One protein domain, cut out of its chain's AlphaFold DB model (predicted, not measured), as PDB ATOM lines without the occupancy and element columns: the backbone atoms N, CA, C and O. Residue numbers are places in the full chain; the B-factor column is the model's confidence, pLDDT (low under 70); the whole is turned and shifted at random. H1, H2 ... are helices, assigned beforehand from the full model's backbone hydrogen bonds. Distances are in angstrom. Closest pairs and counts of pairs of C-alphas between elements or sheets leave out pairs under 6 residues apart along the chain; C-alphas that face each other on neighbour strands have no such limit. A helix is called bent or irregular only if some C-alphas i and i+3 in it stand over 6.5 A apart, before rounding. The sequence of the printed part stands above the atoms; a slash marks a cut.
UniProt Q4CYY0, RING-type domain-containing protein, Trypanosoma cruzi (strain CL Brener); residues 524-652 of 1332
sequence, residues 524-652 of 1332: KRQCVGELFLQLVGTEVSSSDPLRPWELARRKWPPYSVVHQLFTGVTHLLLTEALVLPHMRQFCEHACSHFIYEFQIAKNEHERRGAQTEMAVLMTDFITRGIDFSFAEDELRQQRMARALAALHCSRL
ATOM      1  N   LYS A 524      83.198   1.447 215.612       90.13
ATOM      2  CA  LYS A 524      82.363   0.226 215.627       90.13
ATOM      3  C   LYS A 524      83.064  -0.952 214.924       90.13
ATOM      4  O   LYS A 524      82.977  -2.094 215.363       90.13
ATOM      5  N   ARG A 525      83.832  -0.651 213.867       87.43
ATOM      6  CA  ARG A 525      84.653  -1.607 213.101       87.43
ATOM      7  C   ARG A 525      85.710  -2.310 213.949       87.43
ATOM      8  O   ARG A 525      85.875  -3.513 213.799       87.43
ATOM      9  N   GLN A 526      86.410  -1.586 214.825       88.82
ATOM     10  CA  GLN A 526      87.414  -2.169 215.721       88.82
ATOM     11  C   GLN A 526      86.765  -3.125 216.726       88.82
ATOM     12  O   GLN A 526      87.278  -4.217 216.924       88.82
ATOM     13  N   CYS A 527      85.609  -2.759 217.289       91.44
ATOM     14  CA  CYS A 527      84.856  -3.639 218.185       91.44
ATOM     15  C   CYS A 527      84.425  -4.940 217.489       91.44
ATOM     16  O   CYS A 527      84.663  -6.025 218.010       91.44
ATOM     17  N   VAL A 528      83.835  -4.852 216.292       90.81
ATOM     18  CA  VAL A 528      83.416  -6.042 215.527       90.81
ATOM     19  C   VAL A 528      84.620  -6.877 215.075       90.81
ATOM     20  O   VAL A 528      84.564  -8.102 215.134       90.81
ATOM     21  N   GLY A 529      85.726  -6.239 214.681       89.21
ATOM     22  CA  GLY A 529      86.981  -6.923 214.362       89.21
ATOM     23  C   GLY A 529      87.542  -7.707 215.550       89.21
ATOM     24  O   GLY A 529      87.889  -8.874 215.394       89.21
ATOM     25  N   GLU A 530      87.553  -7.105 216.742       89.49
ATOM     26  CA  GLU A 530      87.995  -7.762 217.976       89.49
ATOM     27  C   GLU A 530      87.066  -8.928 218.357       89.49
ATOM     28  O   GLU A 530      87.548 -10.020 218.641       89.49
ATOM     29  N   LEU A 531      85.739  -8.759 218.270       92.99
ATOM     30  CA  LEU A 531      84.784  -9.857 218.488       92.99
ATOM     31  C   LEU A 531      85.031 -11.040 217.540       92.99
ATOM     32  O   LEU A 531      85.035 -12.191 217.976       92.99
ATOM     33  N   PHE A 532      85.284 -10.776 216.256       91.01
ATOM     34  CA  PHE A 532      85.624 -11.816 215.284       91.01
ATOM     35  C   PHE A 532      86.959 -12.503 215.608       91.01
ATOM     36  O   PHE A 532      87.037 -13.733 215.577       91.01
ATOM     37  N   LEU A 533      87.990 -11.751 216.002       89.80
ATOM     38  CA  LEU A 533      89.272 -12.320 216.425       89.80
ATOM     39  C   LEU A 533      89.145 -13.184 217.690       89.80
ATOM     40  O   LEU A 533      89.726 -14.266 217.736       89.80
ATOM     41  N   GLN A 534      88.363 -12.760 218.687       88.01
ATOM     42  CA  GLN A 534      88.227 -13.478 219.960       88.01
ATOM     43  C   GLN A 534      87.281 -14.691 219.883       88.01
ATOM     44  O   GLN A 534      87.550 -15.718 220.508       88.01
ATOM     45  N   LEU A 535      86.186 -14.603 219.118       90.69
ATOM     46  CA  LEU A 535      85.149 -15.644 219.059       90.69
ATOM     47  C   LEU A 535      85.328 -16.592 217.858       90.69
ATOM     48  O   LEU A 535      85.239 -17.814 218.006       90.69
ATOM     49  N   VAL A 536      85.629 -16.048 216.674       88.55
ATOM     50  CA  VAL A 536      85.801 -16.819 215.426       88.55
ATOM     51  C   VAL A 536      87.269 -17.206 215.210       88.55
ATOM     52  O   VAL A 536      87.561 -18.323 214.773       88.55
ATOM     53  N   GLY A 537      88.220 -16.367 215.626       85.17
ATOM     54  CA  GLY A 537      89.660 -16.607 215.455       85.17
ATOM     55  C   GLY A 537      90.207 -16.175 214.091       85.17
ATOM     56  O   GLY A 537      91.303 -16.587 213.719       85.17
ATOM     57  N   THR A 538      89.447 -15.376 213.340       83.88
ATOM     58  CA  THR A 538      89.795 -14.866 212.005       83.88
ATOM     59  C   THR A 538      89.326 -13.423 211.869       83.88
ATOM     60  O   THR A 538      88.279 -13.068 212.404       83.88
ATOM     61  N   GLU A 539      90.045 -12.593 211.114       85.38
ATOM     62  CA  GLU A 539      89.557 -11.255 210.769       85.38
ATOM     63  C   GLU A 539      88.315 -11.316 209.863       85.38
ATOM     64  O   GLU A 539      88.227 -12.170 208.981       85.38
ATOM     65  N   VAL A 540      87.409 -10.340 210.002       82.82
ATOM     66  CA  VAL A 540      86.249 -10.136 209.103       82.82
ATOM     67  C   VAL A 540      86.677  -9.979 207.635       82.82
ATOM     68  O   VAL A 540      85.965 -10.381 206.718       82.82
ATOM     69  N   SER A 541      87.857  -9.395 207.415       79.08
ATOM     70  CA  SER A 541      88.514  -9.194 206.119       79.08
ATOM     71  C   SER A 541      89.165 -10.451 205.533       79.08
ATOM     72  O   SER A 541      89.650 -10.397 204.401       79.08
ATOM     73  N   SER A 542      89.214 -11.569 206.269       85.01
ATOM     74  CA  SER A 542      89.893 -12.774 205.794       85.01
ATOM     75  C   SER A 542      89.207 -13.367 204.564       85.01
ATOM     76  O   SER A 542      87.981 -13.440 204.481       85.01
ATOM     77  N   SER A 543      90.032 -13.814 203.616       76.39
ATOM     78  CA  SER A 543      89.611 -14.566 202.427       76.39
ATOM     79  C   SER A 543      89.641 -16.085 202.646       76.39
ATOM     80  O   SER A 543      89.264 -16.835 201.749       76.39
ATOM     81  N   ASP A 544      90.121 -16.549 203.805       80.07
ATOM     82  CA  ASP A 544      90.172 -17.975 204.126       80.07
ATOM     83  C   ASP A 544      88.753 -18.487 204.414       80.07
ATOM     84  O   ASP A 544      88.085 -17.937 205.291       80.07
ATOM     85  N   PRO A 545      88.264 -19.526 203.712       74.28
ATOM     86  CA  PRO A 545      86.875 -19.955 203.821       74.28
ATOM     87  C   PRO A 545      86.582 -20.486 205.223       74.28
ATOM     88  O   PRO A 545      87.196 -21.466 205.665       74.28
ATOM     89  N   LEU A 546      85.608 -19.874 205.901       82.95
ATOM     90  CA  LEU A 546      85.193 -20.302 207.230       82.95
ATOM     91  C   LEU A 546      84.764 -21.773 207.221       82.95
ATOM     92  O   LEU A 546      84.111 -22.249 206.290       82.95
ATOM     93  N   ARG A 547      85.140 -22.504 208.275       86.07
ATOM     94  CA  ARG A 547      84.719 -23.890 208.517       86.07
ATOM     95  C   ARG A 547      83.841 -23.934 209.774       86.07
ATOM     96  O   ARG A 547      84.364 -24.179 210.863       86.07
ATOM     97  N   PRO A 548      82.519 -23.692 209.675       86.33
ATOM     98  CA  PRO A 548      81.656 -23.573 210.855       86.33
ATOM     99  C   PRO A 548      81.659 -24.829 211.742       86.33
ATOM    100  O   PRO A 548      81.681 -24.731 212.967       86.33
ATOM    101  N   TRP A 549      81.793 -26.019 211.142       85.51
ATOM    102  CA  TRP A 549      81.947 -27.288 211.867       85.51
ATOM    103  C   TRP A 549      83.228 -27.392 212.713       85.51
ATOM    104  O   TRP A 549      83.311 -28.255 213.586       85.51
ATOM    105  N   GLU A 550      84.248 -26.567 212.460       88.71
ATOM    106  CA  GLU A 550      85.456 -26.489 213.291       88.71
ATOM    107  C   GLU A 550      85.246 -25.541 214.469       88.71
ATOM    108  O   GLU A 550      85.691 -25.855 215.573       88.71
ATOM    109  N   LEU A 551      84.503 -24.445 214.269       88.20
ATOM    110  CA  LEU A 551      84.052 -23.566 215.353       88.20
ATOM    111  C   LEU A 551      83.154 -24.334 216.331       88.20
ATOM    112  O   LEU A 551      83.424 -24.341 217.528       88.20
ATOM    113  N   ALA A 552      82.164 -25.071 215.819       87.12
ATOM    114  CA  ALA A 552      81.231 -25.875 216.612       87.12
ATOM    115  C   ALA A 552      81.897 -27.016 217.411       87.12
ATOM    116  O   ALA A 552      81.301 -27.561 218.338       87.12
ATOM    117  N   ARG A 553      83.140 -27.388 217.071       88.60
ATOM    118  CA  ARG A 553      83.951 -28.374 217.811       88.60
ATOM    119  C   ARG A 553      84.836 -27.754 218.895       88.60
ATOM    120  O   ARG A 553      85.477 -28.500 219.641       88.60
ATOM    121  N   ARG A 554      84.926 -26.424 218.984       88.85
ATOM    122  CA  ARG A 554      85.689 -25.751 220.043       88.85
ATOM    123  C   ARG A 554      84.981 -25.930 221.386       88.85
ATOM    124  O   ARG A 554      83.764 -26.032 221.462       88.85
ATOM    125  N   LYS A 555      85.763 -25.950 222.470       85.17
ATOM    126  CA  LYS A 555      85.217 -25.945 223.840       85.17
ATOM    127  C   LYS A 555      84.671 -24.577 224.253       85.17
ATOM    128  O   LYS A 555      83.844 -24.507 225.152       85.17
ATOM    129  N   TRP A 556      85.190 -23.512 223.645       87.30
ATOM    130  CA  TRP A 556      84.786 -22.128 223.863       87.30
ATOM    131  C   TRP A 556      85.144 -21.296 222.611       87.30
ATOM    132  O   TRP A 556      86.192 -21.572 222.012       87.30
ATOM    133  N   PRO A 557      84.327 -20.297 222.229       89.58
ATOM    134  CA  PRO A 557      82.986 -20.038 222.762       89.58
ATOM    135  C   PRO A 557      81.992 -21.157 222.375       89.58
ATOM    136  O   PRO A 557      82.267 -21.919 221.444       89.58
ATOM    137  N   PRO A 558      80.854 -21.298 223.081       88.47
ATOM    138  CA  PRO A 558      79.725 -22.097 222.608       88.47
ATOM    139  C   PRO A 558      79.279 -21.660 221.206       88.47
ATOM    140  O   PRO A 558      79.365 -20.484 220.860       88.47
ATOM    141  N   TYR A 559      78.770 -22.587 220.392       90.75
ATOM    142  CA  TYR A 559      78.382 -22.256 219.016       90.75
ATOM    143  C   TYR A 559      77.180 -21.291 218.934       90.75
ATOM    144  O   TYR A 559      77.094 -20.513 217.989       90.75
ATOM    145  N   SER A 560      76.321 -21.251 219.960       89.69
ATOM    146  CA  SER A 560      75.250 -20.251 220.115       89.69
ATOM    147  C   SER A 560      75.772 -18.811 220.081       89.69
ATOM    148  O   SER A 560      75.191 -17.959 219.419       89.69
ATOM    149  N   VAL A 561      76.922 -18.553 220.708       92.11
ATOM    150  CA  VAL A 561      77.602 -17.246 220.710       92.11
ATOM    151  C   VAL A 561      78.095 -16.876 219.311       92.11
ATOM    152  O   VAL A 561      78.001 -15.724 218.895       92.11
ATOM    153  N   VAL A 562      78.613 -17.855 218.559       92.19
ATOM    154  CA  VAL A 562      79.033 -17.654 217.162       92.19
ATOM    155  C   VAL A 562      77.817 -17.334 216.292       92.19
ATOM    156  O   VAL A 562      77.878 -16.414 215.478       92.19
ATOM    157  N   HIS A 563      76.696 -18.023 216.515       91.92
ATOM    158  CA  HIS A 563      75.434 -17.707 215.858       91.92
ATOM    159  C   HIS A 563      74.958 -16.286 216.171       91.92
ATOM    160  O   HIS A 563      74.741 -15.498 215.252       91.92
ATOM    161  N   GLN A 564      74.878 -15.925 217.453       93.80
ATOM    162  CA  GLN A 564      74.506 -14.585 217.904       93.80
ATOM    163  C   GLN A 564      75.426 -13.504 217.313       93.80
ATOM    164  O   GLN A 564      74.947 -12.427 216.963       93.80
ATOM    165  N   LEU A 565      76.724 -13.792 217.143       94.85
ATOM    166  CA  LEU A 565      77.670 -12.891 216.482       94.85
ATOM    167  C   LEU A 565      77.319 -12.655 215.008       94.85
ATOM    168  O   LEU A 565      77.256 -11.502 214.582       94.85
ATOM    169  N   PHE A 566      77.081 -13.714 214.230       93.62
ATOM    170  CA  PHE A 566      76.724 -13.573 212.814       93.62
ATOM    171  C   PHE A 566      75.367 -12.894 212.623       93.62
ATOM    172  O   PHE A 566      75.268 -11.986 211.797       93.62
ATOM    173  N   THR A 567      74.356 -13.267 213.406       91.64
ATOM    174  CA  THR A 567      73.017 -12.662 213.362       91.64
ATOM    175  C   THR A 567      73.064 -11.187 213.780       91.64
ATOM    176  O   THR A 567      72.609 -10.317 213.040       91.64
ATOM    177  N   GLY A 568      73.716 -10.866 214.904       91.95
ATOM    178  CA  GLY A 568      73.852  -9.491 215.396       91.95
ATOM    179  C   GLY A 568      74.626  -8.576 214.443       91.95
ATOM    180  O   GLY A 568      74.200  -7.451 214.180       91.95
ATOM    181  N   VAL A 569      75.729  -9.055 213.857       92.48
ATOM    182  CA  VAL A 569      76.489  -8.278 212.862       92.48
ATOM    183  C   VAL A 569      75.724  -8.150 211.544       92.48
ATOM    184  O   VAL A 569      75.747  -7.072 210.957       92.48
ATOM    185  N   THR A 570      74.991  -9.181 211.111       90.79
ATOM    186  CA  THR A 570      74.099  -9.096 209.940       90.79
ATOM    187  C   THR A 570      73.040  -8.014 210.149       90.79
ATOM    188  O   THR A 570      72.944  -7.096 209.340       90.79
ATOM    189  N   HIS A 571      72.338  -8.019 211.284       91.42
ATOM    190  CA  HIS A 571      71.353  -6.988 211.619       91.42
ATOM    191  C   HIS A 571      71.961  -5.570 211.687       91.42
ATOM    192  O   HIS A 571      71.375  -4.616 211.174       91.42
ATOM    193  N   LEU A 572      73.164  -5.408 212.255       91.06
ATOM    194  CA  LEU A 572      73.870  -4.115 212.275       91.06
ATOM    195  C   LEU A 572      74.277  -3.610 210.882       91.06
ATOM    196  O   LEU A 572      74.383  -2.401 210.690       91.06
ATOM    197  N   LEU A 573      74.537  -4.507 209.928       90.01
ATOM    198  CA  LEU A 573      74.823  -4.136 208.540       90.01
ATOM    199  C   LEU A 573      73.551  -3.680 207.831       90.01
ATOM    200  O   LEU A 573      73.540  -2.601 207.253       90.01
ATOM    201  N   LEU A 574      72.485  -4.478 207.933       88.95
ATOM    202  CA  LEU A 574      71.180  -4.239 207.308       88.95
ATOM    203  C   LEU A 574      70.507  -2.946 207.808       88.95
ATOM    204  O   LEU A 574      69.801  -2.275 207.067       88.95
ATOM    205  N   THR A 575      70.769  -2.558 209.059       88.23
ATOM    206  CA  THR A 575      70.293  -1.294 209.653       88.23
ATOM    207  C   THR A 575      71.219  -0.092 209.398       88.23
ATOM    208  O   THR A 575      71.062   0.940 210.046       88.23
ATOM    209  N   GLU A 576      72.218  -0.218 208.514       84.89
ATOM    210  CA  GLU A 576      73.297   0.758 208.245       84.89
ATOM    211  C   GLU A 576      74.146   1.177 209.472       84.89
ATOM    212  O   GLU A 576      75.099   1.953 209.351       84.89
ATOM    213  N   ALA A 577      73.867   0.636 210.664       85.60
ATOM    214  CA  ALA A 577      74.550   0.971 211.912       85.60
ATOM    215  C   ALA A 577      76.045   0.596 211.898       85.60
ATOM    216  O   ALA A 577      76.840   1.202 212.630       85.60
ATOM    217  N   LEU A 578      76.425  -0.371 211.057       87.16
ATOM    218  CA  LEU A 578      77.786  -0.802 210.761       87.16
ATOM    219  C   LEU A 578      78.037  -0.779 209.245       87.16
ATOM    220  O   LEU A 578      77.254  -1.297 208.463       87.16
ATOM    221  N   VAL A 579      79.200  -0.270 208.828       83.30
ATOM    222  CA  VAL A 579      79.664  -0.342 207.431       83.30
ATOM    223  C   VAL A 579      80.998  -1.076 207.380       83.30
ATOM    224  O   VAL A 579      82.008  -0.530 207.833       83.30
ATOM    225  N   LEU A 580      81.032  -2.281 206.806       83.96
ATOM    226  CA  LEU A 580      82.261  -3.047 206.568       83.96
ATOM    227  C   LEU A 580      82.823  -2.775 205.156       83.96
ATOM    228  O   LEU A 580      82.057  -2.698 204.200       83.96
ATOM    229  N   PRO A 581      84.154  -2.653 204.979       75.24
ATOM    230  CA  PRO A 581      84.757  -2.467 203.653       75.24
ATOM    231  C   PRO A 581      84.783  -3.751 202.802       75.24
ATOM    232  O   PRO A 581      84.868  -3.678 201.580       75.24
ATOM    233  N   HIS A 582      84.702  -4.921 203.442       81.65
ATOM    234  CA  HIS A 582      84.836  -6.247 202.829       81.65
ATOM    235  C   HIS A 582      83.509  -7.024 202.886       81.65
ATOM    236  O   HIS A 582      83.450  -8.149 203.379       81.65
ATOM    237  N   MET A 583      82.423  -6.398 202.411       84.84
ATOM    238  CA  MET A 583      81.066  -6.969 202.485       84.84
ATOM    239  C   MET A 583      80.970  -8.359 201.846       84.84
ATOM    240  O   MET A 583      80.339  -9.243 202.409       84.84
ATOM    241  N   ARG A 584      81.641  -8.578 200.707       87.35
ATOM    242  CA  ARG A 584      81.647  -9.876 200.021       87.35
ATOM    243  C   ARG A 584      82.195 -10.993 200.914       87.35
ATOM    244  O   ARG A 584      81.549 -12.025 201.034       87.35
ATOM    245  N   GLN A 585      83.346 -10.772 201.551       87.79
ATOM    246  CA  GLN A 585      83.966 -11.737 202.461       87.79
ATOM    247  C   GLN A 585      83.046 -12.036 203.652       87.79
ATOM    248  O   GLN A 585      82.829 -13.197 203.983       87.79
ATOM    249  N   PHE A 586      82.440 -11.004 204.253       90.60
ATOM    250  CA  PHE A 586      81.463 -11.204 205.324       90.60
ATOM    251  C   PHE A 586      80.250 -12.022 204.854       90.60
ATOM    252  O   PHE A 586      79.864 -12.958 205.545       90.60
ATOM    253  N   CYS A 587      79.678 -11.727 203.682       89.27
ATOM    254  CA  CYS A 587      78.563 -12.491 203.118       89.27
ATOM    255  C   CYS A 587      78.938 -13.950 202.815       89.27
ATOM    256  O   CYS A 587      78.143 -14.839 203.095       89.27
ATOM    257  N   GLU A 588      80.145 -14.216 202.305       89.42
ATOM    258  CA  GLU A 588      80.655 -15.580 202.101       89.42
ATOM    259  C   GLU A 588      80.740 -16.349 203.442       89.42
ATOM    260  O   GLU A 588      80.259 -17.483 203.538       89.42
ATOM    261  N   HIS A 589      81.238 -15.712 204.512       90.09
ATOM    262  CA  HIS A 589      81.282 -16.298 205.863       90.09
ATOM    263  C   HIS A 589      79.893 -16.479 206.490       90.09
ATOM    264  O   HIS A 589      79.615 -17.534 207.061       90.09
ATOM    265  N   ALA A 590      79.013 -15.482 206.367       91.54
ATOM    266  CA  ALA A 590      77.662 -15.491 206.924       91.54
ATOM    267  C   ALA A 590      76.776 -16.545 206.246       91.54
ATOM    268  O   ALA A 590      76.121 -17.321 206.935       91.54
ATOM    269  N   CYS A 591      76.815 -16.653 204.912       91.30
ATOM    270  CA  CYS A 591      76.137 -17.732 204.194       91.30
ATOM    271  C   CYS A 591      76.656 -19.106 204.636       91.30
ATOM    272  O   CYS A 591      75.847 -19.970 204.954       91.30
ATOM    273  N   SER A 592      77.977 -19.309 204.740       91.12
ATOM    274  CA  SER A 592      78.528 -20.585 205.225       91.12
ATOM    275  C   SER A 592      78.054 -20.919 206.648       91.12
ATOM    276  O   SER A 592      77.662 -22.056 206.923       91.12
ATOM    277  N   HIS A 593      78.018 -19.922 207.540       92.76
ATOM    278  CA  HIS A 593      77.486 -20.047 208.900       92.76
ATOM    279  C   HIS A 593      75.997 -20.426 208.918       92.76
ATOM    280  O   HIS A 593      75.647 -21.448 209.506       92.76
ATOM    281  N   PHE A 594      75.124 -19.670 208.241       93.68
ATOM    282  CA  PHE A 594      73.681 -19.955 208.204       93.68
ATOM    283  C   PHE A 594      73.366 -21.291 207.509       93.68
ATOM    284  O   PHE A 594      72.439 -21.996 207.919       93.68
ATOM    285  N   ILE A 595      74.171 -21.690 206.515       92.34
ATOM    286  CA  ILE A 595      74.077 -23.008 205.878       92.34
ATOM    287  C   ILE A 595      74.378 -24.128 206.879       92.34
ATOM    288  O   ILE A 595      73.648 -25.120 206.926       92.34
ATOM    289  N   TYR A 596      75.408 -23.970 207.711       92.04
ATOM    290  CA  TYR A 596      75.716 -24.940 208.761       92.04
ATOM    291  C   TYR A 596      74.687 -24.934 209.900       92.04
ATOM    292  O   TYR A 596      74.312 -26.007 210.371       92.04
ATOM    293  N   GLU A 597      74.174 -23.765 210.299       90.75
ATOM    294  CA  GLU A 597      73.120 -23.650 211.318       90.75
ATOM    295  C   GLU A 597      71.885 -24.479 210.935       90.75
ATOM    296  O   GLU A 597      71.405 -25.301 211.711       90.75
ATOM    297  N   PHE A 598      71.427 -24.353 209.688       90.85
ATOM    298  CA  PHE A 598      70.324 -25.152 209.154       90.85
ATOM    299  C   PHE A 598      70.604 -26.667 209.174       90.85
ATOM    300  O   PHE A 598      69.687 -27.457 209.410       90.85
ATOM    301  N   GLN A 599      71.854 -27.085 208.938       90.20
ATOM    302  CA  GLN A 599      72.249 -28.501 208.973       90.20
ATOM    303  C   GLN A 599      72.214 -29.083 210.394       90.20
ATOM    304  O   GLN A 599      71.856 -30.252 210.557       90.20
ATOM    305  N   ILE A 600      72.586 -28.300 211.415       88.99
ATOM    306  CA  ILE A 600      72.574 -28.742 212.822       88.99
ATOM    307  C   ILE A 600      71.219 -28.540 213.514       88.99
ATOM    308  O   ILE A 600      70.943 -29.213 214.511       88.99
ATOM    309  N   ALA A 601      70.380 -27.648 212.982       87.69
ATOM    310  CA  ALA A 601      69.060 -27.324 213.502       87.69
ATOM    311  C   ALA A 601      68.170 -28.571 213.623       87.69
ATOM    312  O   ALA A 601      67.925 -29.310 212.654       87.69
ATOM    313  N   LYS A 602      67.675 -28.785 214.844       85.16
ATOM    314  CA  LYS A 602      66.852 -29.934 215.243       85.16
ATOM    315  C   LYS A 602      65.386 -29.699 214.914       85.16
ATOM    316  O   LYS A 602      64.680 -30.649 214.588       85.16
ATOM    317  N   ASN A 603      64.954 -28.445 215.013       85.07
ATOM    318  CA  ASN A 603      63.563 -28.040 214.885       85.07
ATOM    319  C   ASN A 603      63.323 -27.284 213.570       85.07
ATOM    320  O   ASN A 603      64.170 -26.519 213.108       85.07
ATOM    321  N   GLU A 604      62.126 -27.425 212.996       80.01
ATOM    322  CA  GLU A 604      61.717 -26.669 211.801       80.01
ATOM    323  C   GLU A 604      61.759 -25.149 212.030       80.01
ATOM    324  O   GLU A 604      62.084 -24.398 211.117       80.01
ATOM    325  N   HIS A 605      61.505 -24.687 213.260       84.22
ATOM    326  CA  HIS A 605      61.580 -23.269 213.616       84.22
ATOM    327  C   HIS A 605      63.010 -22.705 213.521       84.22
ATOM    328  O   HIS A 605      63.203 -21.643 212.938       84.22
ATOM    329  N   GLU A 606      64.017 -23.444 213.999       86.12
ATOM    330  CA  GLU A 606      65.441 -23.083 213.874       86.12
ATOM    331  C   GLU A 606      65.863 -23.039 212.394       86.12
ATOM    332  O   GLU A 606      66.480 -22.077 211.935       86.12
ATOM    333  N   ARG A 607      65.439 -24.039 211.606       87.72
ATOM    334  CA  ARG A 607      65.659 -24.092 210.147       87.72
ATOM    335  C   ARG A 607      64.961 -22.967 209.392       87.72
ATOM    336  O   ARG A 607      65.443 -22.540 208.341       87.72
ATOM    337  N   ARG A 608      63.812 -22.504 209.886       86.48
ATOM    338  CA  ARG A 608      63.105 -21.338 209.353       86.48
ATOM    339  C   ARG A 608      63.865 -20.060 209.697       86.48
ATOM    340  O   ARG A 608      64.097 -19.274 208.790       86.48
ATOM    341  N   GLY A 609      64.330 -19.906 210.938       87.28
ATOM    342  CA  GLY A 609      65.170 -18.785 211.377       87.28
ATOM    343  C   GLY A 609      66.431 -18.623 210.525       87.28
ATOM    344  O   GLY A 609      66.605 -17.585 209.895       87.28
ATOM    345  N   ALA A 610      67.245 -19.677 210.395       88.76
ATOM    346  CA  ALA A 610      68.466 -19.650 209.578       88.76
ATOM    347  C   ALA A 610      68.203 -19.303 208.096       88.76
ATOM    348  O   ALA A 610      68.985 -18.588 207.469       88.76
ATOM    349  N   GLN A 611      67.082 -19.772 207.535       91.21
ATOM    350  CA  GLN A 611      66.659 -19.378 206.190       91.21
ATOM    351  C   GLN A 611      66.181 -17.925 206.112       91.21
ATOM    352  O   GLN A 611      66.431 -17.289 205.095       91.21
ATOM    353  N   THR A 612      65.492 -17.407 207.132       89.14
ATOM    354  CA  THR A 612      65.027 -16.013 207.175       89.14
ATOM    355  C   THR A 612      66.209 -15.049 207.242       89.14
ATOM    356  O   THR A 612      66.271 -14.149 206.411       89.14
ATOM    357  N   GLU A 613      67.176 -15.271 208.136       89.68
ATOM    358  CA  GLU A 613      68.394 -14.443 208.230       89.68
ATOM    359  C   GLU A 613      69.134 -14.373 206.887       89.68
ATOM    360  O   GLU A 613      69.476 -13.298 206.391       89.68
ATOM    361  N   MET A 614      69.309 -15.526 206.237       92.16
ATOM    362  CA  MET A 614      69.962 -15.592 204.933       92.16
ATOM    363  C   MET A 614      69.106 -15.007 203.799       92.16
ATOM    364  O   MET A 614      69.655 -14.405 202.880       92.16
ATOM    365  N   ALA A 615      67.777 -15.136 203.855       89.39
ATOM    366  CA  ALA A 615      66.871 -14.521 202.888       89.39
ATOM    367  C   ALA A 615      66.927 -12.989 202.961       89.39
ATOM    368  O   ALA A 615      67.079 -12.353 201.921       89.39
ATOM    369  N   VAL A 616      66.878 -12.413 204.169       88.92
ATOM    370  CA  VAL A 616      67.018 -10.964 204.388       88.92
ATOM    371  C   VAL A 616      68.389 -10.487 203.902       88.92
ATOM    372  O   VAL A 616      68.463  -9.531 203.134       88.92
ATOM    373  N   LEU A 617      69.472 -11.201 204.240       89.76
ATOM    374  CA  LEU A 617      70.818 -10.883 203.746       89.76
ATOM    375  C   LEU A 617      70.911 -10.878 202.205       89.76
ATOM    376  O   LEU A 617      71.709 -10.120 201.655       89.76
ATOM    377  N   MET A 618      70.124 -11.698 201.500       88.93
ATOM    378  CA  MET A 618      70.146 -11.795 200.031       88.93
ATOM    379  C   MET A 618      69.224 -10.802 199.303       88.93
ATOM    380  O   MET A 618      69.477 -10.505 198.135       88.93
ATOM    381  N   THR A 619      68.157 -10.307 199.938       84.43
ATOM    382  CA  THR A 619      67.183  -9.394 199.301       84.43
ATOM    383  C   THR A 619      67.378  -7.922 199.647       84.43
ATOM    384  O   THR A 619      66.825  -7.066 198.947       84.43
ATOM    385  N   ASP A 620      68.158  -7.623 200.687       86.67
ATOM    386  CA  ASP A 620      68.399  -6.264 201.157       86.67
ATOM    387  C   ASP A 620      69.094  -5.355 200.118       86.67
ATOM    388  O   ASP A 620      69.809  -5.781 199.205       86.67
ATOM    389  N   PHE A 621      68.861  -4.047 200.239       81.99
ATOM    390  CA  PHE A 621      69.391  -3.054 199.312       81.99
ATOM    391  C   PHE A 621      70.913  -2.865 199.433       81.99
ATOM    392  O   PHE A 621      71.559  -2.569 198.424       81.99
ATOM    393  N   ILE A 622      71.490  -3.066 200.623       82.58
ATOM    394  CA  ILE A 622      72.923  -2.901 200.912       82.58
ATOM    395  C   ILE A 622      73.735  -4.020 200.251       82.58
ATOM    396  O   ILE A 622      74.824  -3.786 199.720       82.58
ATOM    397  N   THR A 623      73.195  -5.239 200.228       83.10
ATOM    398  CA  THR A 623      73.845  -6.424 199.650       83.10
ATOM    399  C   THR A 623      73.563  -6.615 198.161       83.10
ATOM    400  O   THR A 623      74.229  -7.427 197.525       83.10
ATOM    401  N   ARG A 624      72.676  -5.815 197.554       76.54
ATOM    402  CA  ARG A 624      72.282  -5.882 196.129       76.54
ATOM    403  C   ARG A 624      73.442  -5.831 195.117       76.54
ATOM    404  O   ARG A 624      73.265  -6.210 193.961       76.54
ATOM    405  N   GLY A 625      74.619  -5.345 195.518       77.47
ATOM    406  CA  GLY A 625      75.846  -5.358 194.705       77.47
ATOM    407  C   GLY A 625      76.651  -6.667 194.748       77.47
ATOM    408  O   GLY A 625      77.690  -6.753 194.093       77.47
ATOM    409  N   ILE A 626      76.218  -7.661 195.528       84.53
ATOM    410  CA  ILE A 626      76.914  -8.928 195.770       84.53
ATOM    411  C   ILE A 626      76.190 -10.040 195.009       84.53
ATOM    412  O   ILE A 626      74.993 -10.250 195.177       84.53
ATOM    413  N   ASP A 627      76.927 -10.776 194.178       84.32
ATOM    414  CA  ASP A 627      76.406 -11.987 193.549       84.32
ATOM    415  C   ASP A 627      76.551 -13.180 194.505       84.32
ATOM    416  O   ASP A 627      77.659 -13.641 194.780       84.32
ATOM    417  N   PHE A 628      75.415 -13.679 194.990       88.22
ATOM    418  CA  PHE A 628      75.309 -14.841 195.877       88.22
ATOM    419  C   PHE A 628      75.369 -16.196 195.141       88.22
ATOM    420  O   PHE A 628      75.103 -17.237 195.745       88.22
ATOM    421  N   SER A 629      75.758 -16.224 193.859       86.95
ATOM    422  CA  SER A 629      75.967 -17.458 193.077       86.95
ATOM    423  C   SER A 629      76.871 -18.493 193.761       86.95
ATOM    424  O   SER A 629      76.670 -19.691 193.581       86.95
ATOM    425  N   PHE A 630      77.810 -18.062 194.611       88.33
ATOM    426  CA  PHE A 630      78.675 -18.955 195.393       88.33
ATOM    427  C   PHE A 630      77.916 -19.854 196.390       88.33
ATOM    428  O   PHE A 630      78.422 -20.918 196.737       88.33
ATOM    429  N   ALA A 631      76.728 -19.448 196.853       87.49
ATOM    430  CA  ALA A 631      75.908 -20.216 197.796       87.49
ATOM    431  C   ALA A 631      74.865 -21.107 197.093       87.49
ATOM    432  O   ALA A 631      74.341 -22.044 197.692       87.49
ATOM    433  N   GLU A 632      74.555 -20.831 195.825       89.27
ATOM    434  CA  GLU A 632      73.407 -21.387 195.099       89.27
ATOM    435  C   GLU A 632      73.403 -22.925 195.029       89.27
ATOM    436  O   GLU A 632      72.366 -23.556 195.257       89.27
ATOM    437  N   ASP A 633      74.561 -23.538 194.774       89.02
ATOM    438  CA  ASP A 633      74.698 -24.998 194.725       89.02
ATOM    439  C   ASP A 633      74.500 -25.651 196.102       89.02
ATOM    440  O   ASP A 633      73.889 -26.719 196.189       89.02
ATOM    441  N   GLU A 634      74.961 -25.016 197.185       88.74
ATOM    442  CA  GLU A 634      74.742 -25.514 198.549       88.74
ATOM    443  C   GLU A 634      73.276 -25.345 198.969       88.74
ATOM    444  O   GLU A 634      72.682 -26.287 199.496       88.74
ATOM    445  N   LEU A 635      72.647 -24.206 198.657       90.57
ATOM    446  CA  LEU A 635      71.224 -23.975 198.925       90.57
ATOM    447  C   LEU A 635      70.326 -25.006 198.224       90.57
ATOM    448  O   LEU A 635      69.376 -25.504 198.835       90.57
ATOM    449  N   ARG A 636      70.642 -25.372 196.970       88.81
ATOM    450  CA  ARG A 636      69.948 -26.446 196.234       88.81
ATOM    451  C   ARG A 636      70.170 -27.817 196.862       88.81
ATOM    452  O   ARG A 636      69.208 -28.563 197.028       88.81
ATOM    453  N   GLN A 637      71.406 -28.147 197.242       88.71
ATOM    454  CA  GLN A 637      71.725 -29.426 197.890       88.71
ATOM    455  C   GLN A 637      71.027 -29.585 199.250       88.71
ATOM    456  O   GLN A 637      70.528 -30.668 199.550       88.71
ATOM    457  N   GLN A 638      70.950 -28.513 200.045       87.43
ATOM    458  CA  GLN A 638      70.281 -28.501 201.353       87.43
ATOM    459  C   GLN A 638      68.763 -28.249 201.274       87.43
ATOM    460  O   GLN A 638      68.085 -28.331 202.296       87.43
ATOM    461  N   ARG A 639      68.218 -27.958 200.080       87.50
ATOM    462  CA  ARG A 639      66.796 -27.639 199.833       87.50
ATOM    463  C   ARG A 639      66.267 -26.480 200.687       87.50
ATOM    464  O   ARG A 639      65.165 -26.534 201.232       87.50
ATOM    465  N   MET A 640      67.041 -25.401 200.787       90.01
ATOM    466  CA  MET A 640      66.634 -24.194 201.514       90.01
ATOM    467  C   MET A 640      65.644 -23.348 200.712       90.01
ATOM    468  O   MET A 640      66.000 -22.304 200.167       90.01
ATOM    469  N   ALA A 641      64.397 -23.805 200.625       89.63
ATOM    470  CA  ALA A 641      63.369 -23.218 199.770       89.63
ATOM    471  C   ALA A 641      63.189 -21.697 199.941       89.63
ATOM    472  O   ALA A 641      63.080 -20.992 198.940       89.63
ATOM    473  N   ARG A 642      63.215 -21.164 201.173       91.88
ATOM    474  CA  ARG A 642      63.025 -19.717 201.412       91.88
ATOM    475  C   ARG A 642      64.235 -18.886 200.977       91.88
ATOM    476  O   ARG A 642      64.058 -17.834 200.374       91.88
ATOM    477  N   ALA A 643      65.451 -19.377 201.224       90.82
ATOM    478  CA  ALA A 643      66.682 -18.707 200.793       90.82
ATOM    479  C   ALA A 643      66.886 -18.805 199.266       90.82
ATOM    480  O   ALA A 643      67.307 -17.840 198.637       90.82
ATOM    481  N   LEU A 644      66.509 -19.931 198.646       90.67
ATOM    482  CA  LEU A 644      66.453 -20.068 197.186       90.67
ATOM    483  C   LEU A 644      65.427 -19.116 196.567       90.67
ATOM    484  O   LEU A 644      65.739 -18.443 195.589       90.67
ATOM    485  N   ALA A 645      64.229 -19.014 197.147       91.26
ATOM    486  CA  ALA A 645      63.223 -18.070 196.680       91.26
ATOM    487  C   ALA A 645      63.713 -16.619 196.801       91.26
ATOM    488  O   ALA A 645      63.571 -15.859 195.851       91.26
ATOM    489  N   ALA A 646      64.359 -16.256 197.913       89.61
ATOM    490  CA  ALA A 646      64.993 -14.952 198.104       89.61
ATOM    491  C   ALA A 646      66.071 -14.658 197.039       89.61
ATOM    492  O   ALA A 646      66.073 -13.581 196.437       89.61
ATOM    493  N   LEU A 647      66.924 -15.641 196.723       89.93
ATOM    494  CA  LEU A 647      67.907 -15.546 195.642       89.93
ATOM    495  C   LEU A 647      67.232 -15.338 194.271       89.93
ATOM    496  O   LEU A 647      67.628 -14.440 193.527       89.93
ATOM    497  N   HIS A 648      66.178 -16.091 193.951       90.38
ATOM    498  CA  HIS A 648      65.413 -15.921 192.710       90.38
ATOM    499  C   HIS A 648      64.668 -14.565 192.654       90.38
ATOM    500  O   HIS A 648      64.692 -13.890 191.624       90.38
ATOM    501  N   CYS A 649      64.111 -14.078 193.769       89.14
ATOM    502  CA  CYS A 649      63.534 -12.730 193.900       89.14
ATOM    503  C   CYS A 649      64.578 -11.617 193.695       89.14
ATOM    504  O   CYS A 649      64.276 -10.594 193.071       89.14
ATOM    505  N   SER A 650      65.826 -11.810 194.141       85.19
ATOM    506  CA  SER A 650      66.927 -10.872 193.855       85.19
ATOM    507  C   SER A 650      67.243 -10.782 192.348       85.19
ATOM    508  O   SER A 650      67.610  -9.714 191.853       85.19
ATOM    509  N   ARG A 651      67.008 -11.877 191.604       88.81
ATOM    510  CA  ARG A 651      67.229 -12.024 190.151       88.81
ATOM    511  C   ARG A 651      66.006 -11.704 189.280       88.81
ATOM    512  O   ARG A 651      66.135 -11.656 188.058       88.81
ATOM    513  N   LEU A 652      64.849 -11.415 189.884       86.50
ATOM    514  CA  LEU A 652      63.545 -11.216 189.217       86.50
ATOM    515  C   LEU A 652      62.970 -12.490 188.555       86.50
ATOM    516  O   LEU A 652      62.154 -12.404 187.632       86.50
TER     517      LEU A 652
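What this domain is: This is residues 524 to 652 of the 1332 residues of the protein "RING-type domain-containing protein" of Trypanosoma cruzi (strain CL Brener) (UniProt Q4CYY0). This is an up-and-down bundle of five helices, H3 to H7, with H4 in its middle and H3, H5 and H6 packed round H4; H7 packs on H5 and H6 at one end of the long axis. At the other end H1 packs on H3, and little H2 packs on residues 592 to 596 of H4. The printed part has 129 residues, with seven named helices, H1 to H7 in order, and no named strand: all helix. The whole is compact, with a radius of gyration of the C-alphas of 13.9 A, and spans 38 by 32 by 24 A.

Where its parts are: Find C-alpha 583 at (81.066, -6.969, 202.485); from there H4, residues 583 to 600, the longest helix, runs 25.6 A to C-alpha 600 at (72.574, -28.742, 212.822). Before it comes H3, residues 559 to 574, 22.7 A long, and after it H5, residues 604 to 619, 22.0 A. Further along are H6, residues 629 to 638, 14.9 A, and H7, residues 641 to 651, 15.3 A, ending at C-alpha 651 at (67.229, -12.024, 190.151). H6 is irregular: C-alphas 630 and 633 are 7.3 A apart. Go back to the first printed residue for H1, residues 524 to 536, 17.4 A, and then to H2, residues 548 to 551, 5.1 A.

How they stand to each other: Start at H4, the hub, which touches four helices. H5 makes a hairpin with it, at a shallow tilt of 15 degrees, opposite ways; look at the C-alphas of Phe 598 and Arg 607, the closest, 4.9 A apart. H3 also makes a hairpin with H4, at a steep tilt of 41 degrees; residues 563 to 570 of H3 alone touch it, closest at C-alphas 566 and 590, 6.3 A. H6 touches H4 and runs the same way at 3 degrees, a shallow tilt, with C-alphas 591 and 631 closest at 6.9 A. H2 touches H4, closest at C-alphas 548 and 593, 5.8 A. Farther out, H7 touches H5, closest at C-alphas 615 and 643, 4.7 A, and makes a hairpin with H6. H1 touches H3, opposite ways at a shallow tilt of 23 degrees, with C-alphas 535 and 562 closest at 6.7 A. H1 and H4 are apart. In H1, H3, H4, H5 and H7 every O i to N i+4 pair is within hydrogen-bond range; in H6 4 of 6 are, and H2 is too short for such a pair.

The domain as a whole: The two C-alphas farthest apart are those of Lys 555 and Leu 652, 43.4 A. The printed part has no cut. The link from H1 to H2, 11 residues, is long; those from H4 to H5 and from H6 to H7 are tight. The mean pLDDT of the printed part is 87.9, and no printed residue is under 70.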